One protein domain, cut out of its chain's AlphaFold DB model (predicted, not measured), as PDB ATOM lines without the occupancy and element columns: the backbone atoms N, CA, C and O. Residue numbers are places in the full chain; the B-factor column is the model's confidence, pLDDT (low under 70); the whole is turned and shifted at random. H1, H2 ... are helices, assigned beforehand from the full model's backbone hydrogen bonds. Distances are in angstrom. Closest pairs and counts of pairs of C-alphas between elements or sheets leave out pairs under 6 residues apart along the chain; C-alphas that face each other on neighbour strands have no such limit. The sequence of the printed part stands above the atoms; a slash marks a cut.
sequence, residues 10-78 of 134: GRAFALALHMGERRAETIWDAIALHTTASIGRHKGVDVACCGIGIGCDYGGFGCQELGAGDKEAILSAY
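What this domain is: This is residues 10 to 78 of the 134 residues of an uncharacterized protein of Mesorhizobium amorphae CCNWGS0123 (UniProt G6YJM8). A loose arch of helices: H2 and H4, staggered and running the same way, make its span where residues 46 to 51 of H4 meet H2, with the small H3 packed on residues 29 to 33 of H2 and residues 47 to 51 of H4. H1 folds back on H2 as a hairpin at one end, and H5 hangs off the far end of H4 with residues 72 to 78 sticking out. The printed part has 69 residues with five named helices, H1 to H5 in chain order, and no named strand; the class is all helix. It is loose, with a radius of gyration of the C-alphas of 14.1 A and spans of 38 by 28 by 16 A.

Where its parts are: H1, residues 10 to 16, begins at C-alpha 10 at (-46.564, 14.500, -3.209) and is 9.8 A long from first to last C-alpha. H2, residues 21 to 33, is 18.0 A long. H3 is residues 37 to 40, 4.7 A. H4, residues 45 to 59, is the longest at 20.1 A and begins at C-alpha 45 at (-37.405, 9.124, 11.377). H5, residues 68 to 77, is 14.3 A long and ends at C-alpha 77 at (-43.053, 34.363, 11.583).

How they stand to each other: H2 is the hub, touching three helices. H1 and H2 form a helical hairpin and touch, closest at the C-alphas of Arg 11 and Ala 24, 4.6 A, at a shallow tilt of 19 degrees, opposite ways. H4 touches H2 with residues 46 to 51 alone, closest at the C-alphas of Ala 30 and Val 47, 4.6 A; they run the same way at a shallow tilt of 32 degrees, only just short of steep. H2 touches H3 with residues 29 to 33 alone, closest at the C-alphas of Leu 33 and Gly 40, 5.1 A. H4 touches H3 with residues 47 to 51 alone, closest at the C-alphas of Gly 40 and Ala 48, 5.9 A. H5 touches no helix. In H1, H2, H4 and H5 every O i to N i+4 pair is within hydrogen-bond range; H3 is too short for such a pair.

The domain as a whole: The C-alphas of Ala 16 and Ala 68, the two farthest apart, are 38.1 A from each other. The printed part has no cut. No link is long: H4 to H5 is short, the other three tight. The mean pLDDT of the printed part is 94.1, and no printed residue is under 70.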
ATOM      1  N   GLY A  10     -47.822  14.141  -3.879       89.00
ATOM      2  CA  GLY A  10     -46.564  14.500  -3.209       89.00
ATOM      3  C   GLY A  10     -45.349  13.743  -3.756       89.00
ATOM      4  O   GLY A  10     -44.301  14.340  -3.980       89.00
ATOM      5  N   ARG A  11     -45.512  12.449  -4.058       93.00
ATOM      6  CA  ARG A  11     -44.476  11.620  -4.692       93.00
ATOM      7  C   ARG A  11     -44.109  12.148  -6.077       93.00
ATOM      8  O   ARG A  11     -42.940  12.359  -6.371       93.00
ATOM      9  N   ALA A  12     -45.116  12.383  -6.915       93.94
ATOM     10  CA  ALA A  12     -44.955  12.899  -8.269       93.94
ATOM     11  C   ALA A  12     -44.299  14.284  -8.259       93.94
ATOM     12  O   ALA A  12     -43.397  14.536  -9.050       93.94
ATOM     13  N   PHE A  13     -44.695  15.149  -7.321       93.88
ATOM     14  CA  PHE A  13     -44.058  16.445  -7.109       93.88
ATOM     15  C   PHE A  13     -42.574  16.304  -6.741       93.88
ATOM     16  O   PHE A  13     -41.725  16.936  -7.363       93.88
ATOM     17  N   ALA A  14     -42.236  15.431  -5.790       95.62
ATOM     18  CA  ALA A  14     -40.849  15.192  -5.394       95.62
ATOM     19  C   ALA A  14     -39.989  14.632  -6.542       95.62
ATOM     20  O   ALA A  14     -38.837  15.036  -6.715       95.62
ATOM     21  N   LEU A  15     -40.551  13.732  -7.355       95.94
ATOM     22  CA  LEU A  15     -39.880  13.208  -8.546       95.94
ATOM     23  C   LEU A  15     -39.684  14.278  -9.623       95.94
ATOM     24  O   LEU A  15     -38.607  14.344 -10.210       95.94
ATOM     25  N   ALA A  16     -40.681  15.138  -9.843       96.38
ATOM     26  CA  ALA A  16     -40.577  16.267 -10.767       96.38
ATOM     27  C   ALA A  16     -39.500  17.280 -10.339       96.38
ATOM     28  O   ALA A  16     -38.905  17.935 -11.186       96.38
ATOM     29  N   LEU A  17     -39.208  17.367  -9.037       96.94
ATOM     30  CA  LEU A  17     -38.097  18.150  -8.486       96.94
ATOM     31  C   LEU A  17     -36.768  17.379  -8.416       96.94
ATOM     32  O   LEU A  17     -35.828  17.838  -7.771       96.94
ATOM     33  N   HIS A  18     -36.677  16.204  -9.043       96.62
ATOM     34  CA  HIS A  18     -35.473  15.368  -9.073       96.62
ATOM     35  C   HIS A  18     -34.924  15.003  -7.679       96.62
ATOM     36  O   HIS A  18     -33.726  14.784  -7.508       96.62
ATOM     37  N   MET A  19     -35.795  14.877  -6.670       96.19
ATOM     38  CA  MET A  19     -35.391  14.516  -5.300       96.19
ATOM     39  C   MET A  19     -34.971  13.043  -5.144       96.19
ATOM     40  O   MET A  19     -34.456  12.655  -4.093       96.19
ATOM     41  N   GLY A  20     -35.183  12.223  -6.176       97.25
ATOM     42  CA  GLY A  20     -34.891  10.792  -6.189       97.25
ATOM     43  C   GLY A  20     -35.989   9.937  -5.549       97.25
ATOM     44  O   GLY A  20     -36.753  10.393  -4.697       97.25
ATOM     45  N   GLU A  21     -36.042   8.667  -5.954       96.50
ATOM     46  CA  GLU A  21     -37.102   7.721  -5.572       96.50
ATOM     47  C   GLU A  21     -37.247   7.572  -4.058       96.50
ATOM     48  O   GLU A  21     -38.339   7.720  -3.517       96.50
ATOM     49  N   ARG A  22     -36.134   7.379  -3.340       95.69
ATOM     50  CA  ARG A  22     -36.167   7.183  -1.885       95.69
ATOM     51  C   ARG A  22     -36.836   8.350  -1.152       95.69
ATOM     52  O   ARG A  22     -37.622   8.119  -0.242       95.69
ATOM     53  N   ARG A  23     -36.526   9.597  -1.526       95.81
ATOM     54  CA  ARG A  23     -37.133  10.777  -0.886       95.81
ATOM     55  C   ARG A  23     -38.595  10.930  -1.283       95.81
ATOM     56  O   ARG A  23     -39.410  11.291  -0.439       95.81
ATOM     57  N   ALA A  24     -38.925  10.640  -2.539       96.44
ATOM     58  CA  ALA A  24     -40.302  10.666  -3.010       96.44
ATOM     59  C   ALA A  24     -41.183   9.656  -2.254       96.44
ATOM     60  O   ALA A  24     -42.303  10.006  -1.877       96.44
ATOM     61  N   GLU A  25     -40.667   8.456  -1.971       95.81
ATOM     62  CA  GLU A  25     -41.336   7.466  -1.117       95.81
ATOM     63  C   GLU A  25     -41.503   7.972   0.316       95.81
ATOM     64  O   GLU A  25     -42.616   7.963   0.831       95.81
ATOM     65  N   THR A  26     -40.452   8.515   0.940       96.19
ATOM     66  CA  THR A  26     -40.567   9.081   2.295       96.19
ATOM     67  C   THR A  26     -41.625  10.189   2.373       96.19
ATOM     68  O   THR A  26     -42.404  10.232   3.324       96.19
ATOM     69  N   ILE A  27     -41.687  11.078   1.375       96.00
ATOM     70  CA  ILE A  27     -42.703  12.142   1.300       96.00
ATOM     71  C   ILE A  27     -44.100  11.543   1.166       96.00
ATOM     72  O   ILE A  27     -45.039  11.991   1.827       96.00
ATOM     73  N   TRP A  28     -44.247  10.531   0.313       95.81
ATOM     74  CA  TRP A  28     -45.509   9.824   0.168       95.81
ATOM     75  C   TRP A  28     -45.944   9.171   1.477       95.81
ATOM     76  O   TRP A  28     -47.082   9.365   1.893       95.81
ATOM     77  N   ASP A  29     -45.038   8.466   2.147       95.81
ATOM     78  CA  ASP A  29     -45.295   7.795   3.415       95.81
ATOM     79  C   ASP A  29     -45.668   8.791   4.521       95.81
ATOM     80  O   ASP A  29     -46.625   8.555   5.260       95.81
ATOM     81  N   ALA A  30     -44.979   9.934   4.600       95.88
ATOM     82  CA  ALA A  30     -45.322  11.009   5.528       95.88
ATOM     83  C   ALA A  30     -46.752  11.515   5.287       95.88
ATOM     84  O   ALA A  30     -47.548  11.572   6.220       95.88
ATOM     85  N   ILE A  31     -47.120  11.797   4.033       93.38
ATOM     86  CA  ILE A  31     -48.471  12.255   3.674       93.38
ATOM     87  C   ILE A  31     -49.519  11.161   3.901       93.38
ATOM     88  O   ILE A  31     -50.616  11.452   4.365       93.38
ATOM     89  N   ALA A  32     -49.231   9.904   3.582       92.12
ATOM     90  CA  ALA A  32     -50.198   8.821   3.721       92.12
ATOM     91  C   ALA A  32     -50.475   8.478   5.194       92.12
ATOM     92  O   ALA A  32     -51.598   8.117   5.538       92.12
ATOM     93  N   LEU A  33     -49.466   8.605   6.062       92.75
ATOM     94  CA  LEU A  33     -49.533   8.152   7.453       92.75
ATOM     95  C   LEU A  33     -49.707   9.286   8.475       92.75
ATOM     96  O   LEU A  33     -49.820   8.994   9.666       92.75
ATOM     97  N   HIS A  34     -49.762  10.555   8.053       91.69
ATOM     98  CA  HIS A  34     -49.775  11.696   8.980       91.69
ATOM     99  C   HIS A  34     -50.956  11.717   9.962       91.69
ATOM    100  O   HIS A  34     -50.827  12.246  11.062       91.69
ATOM    101  N   THR A  35     -52.097  11.123   9.603       88.81
ATOM    102  CA  THR A  35     -53.267  11.015  10.492       88.81
ATOM    103  C   THR A  35     -53.286   9.736  11.324       88.81
ATOM    104  O   THR A  35     -54.196   9.547  12.128       88.81
ATOM    105  N   THR A  36     -52.301   8.853  11.150       90.25
ATOM    106  CA  THR A  36     -52.261   7.513  11.750       90.25
ATOM    107  C   THR A  36     -50.950   7.323  12.507       90.25
ATOM    108  O   THR A  36     -50.154   6.423  12.228       90.25
ATOM    109  N   ALA A  37     -50.712   8.194  13.492       86.56
ATOM    110  CA  ALA A  37     -49.459   8.252  14.250       86.56
ATOM    111  C   ALA A  37     -49.069   6.917  14.915       86.56
ATOM    112  O   ALA A  37     -47.882   6.614  15.038       86.56
ATOM    113  N   SER A  38     -50.050   6.087  15.291       90.44
ATOM    114  CA  SER A  38     -49.828   4.744  15.849       90.44
ATOM    115  C   SER A  38     -49.016   3.833  14.923       90.44
ATOM    116  O   SER A  38     -48.261   2.994  15.421       90.44
ATOM    117  N   ILE A  39     -49.131   4.035  13.605       92.94
ATOM    118  CA  ILE A  39     -48.393   3.327  12.554       92.94
ATOM    119  C   ILE A  39     -47.214   4.175  12.064       92.94
ATOM    120  O   ILE A  39     -46.092   3.677  12.003       92.94
ATOM    121  N   GLY A  40     -47.445   5.456  11.748       93.56
ATOM    122  CA  GLY A  40     -46.448   6.338  11.126       93.56
ATOM    123  C   GLY A  40     -45.126   6.429  11.893       93.56
ATOM    124  O   GLY A  40     -44.057   6.444  11.282       93.56
ATOM    125  N   ARG A  41     -45.172   6.374  13.231       93.81
ATOM    126  CA  ARG A  41     -43.976   6.402  14.092       93.81
ATOM    127  C   ARG A  41     -42.990   5.251  13.856       93.81
ATOM    128  O   ARG A  41     -41.819   5.383  14.186       93.81
ATOM    129  N   HIS A  42     -43.452   4.136  13.288       95.38
ATOM    130  CA  HIS A  42     -42.636   2.943  13.035       95.38
ATOM    131  C   HIS A  42     -42.044   2.901  11.621       95.38
ATOM    132  O   HIS A  42     -41.302   1.980  11.295       95.38
ATOM    133  N   LYS A  43     -42.379   3.869  10.760       95.50
ATOM    134  CA  LYS A  43     -42.012   3.846   9.337       95.50
ATOM    135  C   LYS A  43     -40.606   4.384   9.057       95.50
ATOM    136  O   LYS A  43     -39.958   3.951   8.109       95.50
ATOM    137  N   GLY A  44     -40.139   5.329   9.866       95.31
ATOM    138  CA  GLY A  44     -38.839   5.977   9.720       95.31
ATOM    139  C   GLY A  44     -38.812   7.340  10.404       95.31
ATOM    140  O   GLY A  44     -39.860   7.896  10.729       95.31
ATOM    141  N   VAL A  45     -37.609   7.882  10.611       95.94
ATOM    142  CA  VAL A  45     -37.405   9.124  11.377       95.94
ATOM    143  C   VAL A  45     -38.143  10.321  10.775       95.94
ATOM    144  O   VAL A  45     -38.798  11.050  11.510       95.94
ATOM    145  N   ASP A  46     -38.122  10.482   9.451       96.31
ATOM    146  CA  ASP A  46     -38.767  11.620   8.783       96.31
ATOM    147  C   ASP A  46     -40.296  11.571   8.926       96.31
ATOM    148  O   ASP A  46     -40.938  12.582   9.209       96.31
ATOM    149  N   VAL A  47     -40.886  10.378   8.794       97.06
ATOM    150  CA  VAL A  47     -42.333  10.160   8.950       97.06
ATOM    151  C   VAL A  47     -42.753  10.369  10.405       97.06
ATOM    152  O   VAL A  47     -43.758  11.031  10.671       97.06
ATOM    153  N   ALA A  48     -41.967   9.854  11.354       95.50
ATOM    154  CA  ALA A  48     -42.206  10.051  12.779       95.50
ATOM    155  C   ALA A  48     -42.108  11.535  13.167       95.50
ATOM    156  O   ALA A  48     -43.003  12.054  13.832       95.50
ATOM    157  N   CYS A  49     -41.067  12.231  12.703       95.19
ATOM    158  CA  CYS A  49     -40.854  13.656  12.944       95.19
ATOM    159  C   CYS A  49     -41.999  14.505  12.370       95.19
ATOM    160  O   CYS A  49     -42.536  15.366  13.065       95.19
ATOM    161  N   CYS A  50     -42.449  14.202  11.146       96.06
ATOM    162  CA  CYS A  50     -43.616  14.846  10.546       96.06
ATOM    163  C   CYS A  50     -44.870  14.680  11.422       96.06
ATOM    164  O   CYS A  50     -45.550  15.664  11.723       96.06
ATOM    165  N   GLY A  51     -45.138  13.459  11.896       94.94
ATOM    166  CA  GLY A  51     -46.253  13.186  12.804       94.94
ATOM    167  C   GLY A  51     -46.160  13.949  14.131       94.94
ATOM    168  O   GLY A  51     -47.170  14.471  14.600       94.94
ATOM    169  N   ILE A  52     -44.963  14.066  14.717       93.88
ATOM    170  CA  ILE A  52     -44.726  14.838  15.950       93.88
ATOM    171  C   ILE A  52     -45.004  16.328  15.719       93.88
ATOM    172  O   ILE A  52     -45.724  16.938  16.508       93.88
ATOM    173  N   GLY A  53     -44.490  16.903  14.628       94.19
ATOM    174  CA  GLY A  53     -44.719  18.310  14.290       94.19
ATOM    175  C   GLY A  53     -46.203  18.633  14.109       94.19
ATOM    176  O   GLY A  53     -46.701  19.597  14.686       94.19
ATOM    177  N   ILE A  54     -46.932  17.773  13.390       94.81
ATOM    178  CA  ILE A  54     -48.391  17.886  13.233       94.81
ATOM    179  C   ILE A  54     -49.093  17.752  14.587       94.81
ATOM    180  O   ILE A  54     -50.003  18.522  14.890       94.81
ATOM    181  N   GLY A  55     -48.660  16.804  15.420       93.75
ATOM    182  CA  GLY A  55     -49.190  16.607  16.765       93.75
ATOM    183  C   GLY A  55     -49.017  17.833  17.664       93.75
ATOM    184  O   GLY A  55     -49.965  18.204  18.359       93.75
ATOM    185  N   CYS A  56     -47.858  18.492  17.619       94.06
ATOM    186  CA  CYS A  56     -47.642  19.740  18.346       94.06
ATOM    187  C   CYS A  56     -48.514  20.867  17.772       94.06
ATOM    188  O   CYS A  56     -49.275  21.485  18.515       94.06
ATOM    189  N   ASP A  57     -48.501  21.092  16.458       93.50
ATOM    190  CA  ASP A  57     -49.227  22.217  15.855       93.50
ATOM    191  C   ASP A  57     -50.760  22.113  15.984       93.50
ATOM    192  O   ASP A  57     -51.447  23.108  16.239       93.50
ATOM    193  N   TYR A  58     -51.312  20.909  15.816       93.69
ATOM    194  CA  TYR A  58     -52.753  20.665  15.883       93.69
ATOM    195  C   TYR A  58     -53.232  20.399  17.315       93.69
ATOM    196  O   TYR A  58     -54.213  20.993  17.767       93.69
ATOM    197  N   GLY A  59     -52.561  19.482  18.017       91.75
ATOM    198  CA  GLY A  59     -53.005  18.940  19.304       91.75
ATOM    199  C   GLY A  59     -52.293  19.517  20.524       91.75
ATOM    200  O   GLY A  59     -52.700  19.234  21.648       91.75
ATOM    201  N   GLY A  60     -51.237  20.313  20.333       92.94
ATOM    202  CA  GLY A  60     -50.401  20.805  21.429       92.94
ATOM    203  C   GLY A  60     -49.466  19.744  22.022       92.94
ATOM    204  O   GLY A  60     -48.797  20.015  23.020       92.94
ATOM    205  N   PHE A  61     -49.406  18.539  21.446       92.06
ATOM    206  CA  PHE A  61     -48.624  17.429  21.991       92.06
ATOM    207  C   PHE A  61     -47.127  17.721  21.913       92.06
ATOM    208  O   PHE A  61     -46.616  18.045  20.846       92.06
ATOM    209  N   GLY A  62     -46.408  17.597  23.029       89.00
ATOM    210  CA  GLY A  62     -44.960  17.838  23.038       89.00
ATOM    211  C   GLY A  62     -44.574  19.321  23.020       89.00
ATOM    212  O   GLY A  62     -43.409  19.644  23.214       89.00
ATOM    213  N   CYS A  63     -45.513  20.261  22.848       89.19
ATOM    214  CA  CYS A  63     -45.161  21.679  22.714       89.19
ATOM    215  C   CYS A  63     -44.593  22.297  24.005       89.19
ATOM    216  O   CYS A  63     -43.975  23.365  23.967       89.19
ATOM    217  N   GLN A  64     -44.789  21.654  25.160       90.00
ATOM    218  CA  GLN A  64     -44.120  22.014  26.413       90.00
ATOM    219  C   GLN A  64     -42.601  21.780  26.378       90.00
ATOM    220  O   GLN A  64     -41.885  22.435  27.125       90.00
ATOM    221  N   GLU A  65     -42.114  20.897  25.503       91.38
ATOM    222  CA  GLU A  65     -40.683  20.606  25.332       91.38
ATOM    223  C   GLU A  65     -39.985  21.652  24.450       91.38
ATOM    224  O   GLU A  65     -38.765  21.782  24.484       91.38
ATOM    225  N   LEU A  66     -40.754  22.439  23.689       89.44
ATOM    226  CA  LEU A  66     -40.233  23.556  22.907       89.44
ATOM    227  C   LEU A  66     -39.969  24.770  23.805       89.44
ATOM    228  O   LEU A  66     -40.823  25.159  24.615       89.44
ATOM    229  N   GLY A  67     -38.822  25.420  23.596       93.44
ATOM    230  CA  GLY A  67     -38.481  26.675  24.256       93.44
ATOM    231  C   GLY A  67     -39.552  27.745  24.020       93.44
ATOM    232  O   GLY A  67     -40.136  27.841  22.940       93.44
ATOM    233  N   ALA A  68     -39.844  28.555  25.042       90.56
ATOM    234  CA  ALA A  68     -40.838  29.624  24.925       90.56
ATOM    235  C   ALA A  68     -40.470  30.634  23.821       90.56
ATOM    236  O   ALA A  68     -41.334  30.991  23.025       90.56
ATOM    237  N   GLY A  69     -39.186  30.999  23.723       95.75
ATOM    238  CA  GLY A  69     -38.678  31.890  22.676       95.75
ATOM    239  C   GLY A  69     -38.805  31.308  21.264       95.75
ATOM    240  O   GLY A  69     -39.217  32.019  20.356       95.75
ATOM    241  N   ASP A  70     -38.549  30.008  21.080       94.19
ATOM    242  CA  ASP A  70     -38.696  29.354  19.770       94.19
ATOM    243  C   ASP A  70     -40.159  29.325  19.322       94.19
ATOM    244  O   ASP A  70     -40.470  29.618  18.167       94.19
ATOM    245  N   LYS A  71     -41.081  29.023  20.246       93.75
ATOM    246  CA  LYS A  71     -42.523  29.059  19.968       93.75
ATOM    247  C   LYS A  71     -42.979  30.452  19.560       93.75
ATOM    248  O   LYS A  71     -43.719  30.584  18.589       93.75
ATOM    249  N   GLU A  72     -42.550  31.476  20.290       95.38
ATOM    250  CA  GLU A  72     -42.884  32.864  19.975       95.38
ATOM    251  C   GLU A  72     -42.318  33.282  18.613       95.38
ATOM    252  O   GLU A  72     -43.054  33.823  17.789       95.38
ATOM    253  N   ALA A  73     -41.057  32.950  18.328       96.81
ATOM    254  CA  ALA A  73     -40.426  33.238  17.044       96.81
ATOM    255  C   ALA A  73     -41.163  32.565  15.873       96.81
ATOM    256  O   ALA A  73     -41.460  33.222  14.873       96.81
ATOM    257  N   ILE A  74     -41.517  31.280  16.005       95.19
ATOM    258  CA  ILE A  74     -42.266  30.540  14.977       95.19
ATOM    259  C   ILE A  74     -43.657  31.145  14.779       95.19
ATOM    260  O   ILE A  74     -44.049  31.381  13.641       95.19
ATOM    261  N   LEU A  75     -44.403  31.413  15.854       95.75
ATOM    262  CA  LEU A  75     -45.766  31.951  15.758       95.75
ATOM    263  C   LEU A  75     -45.801  33.404  15.268       95.75
ATOM    264  O   LEU A  75     -46.793  33.815  14.666       95.75
ATOM    265  N   SER A  76     -44.731  34.164  15.503       97.00
ATOM    266  CA  SER A  76     -44.543  35.505  14.948       97.00
ATOM    267  C   SER A  76     -44.265  35.449  13.441       97.00
ATOM    268  O   SER A  76     -44.904  36.163  12.668       97.00
ATOM    269  N   ALA A  77     -43.376  34.548  13.000       97.94
ATOM    270  CA  ALA A  77     -43.053  34.363  11.583       97.94
ATOM    271  C   ALA A  77     -44.190  33.699  10.782       97.94
ATOM    272  O   ALA A  77     -44.410  34.032   9.617       97.94
ATOM    273  N   TYR A  78     -44.928  32.781  11.409       96.31
ATOM    274  CA  TYR A  78     -46.021  32.013  10.814       96.31
ATOM    275  C   TYR A  78     -47.282  32.104  11.690       96.31
ATOM    276  O   TYR A  78     -47.624  31.154  12.405       96.31
TER     277      TYR A  78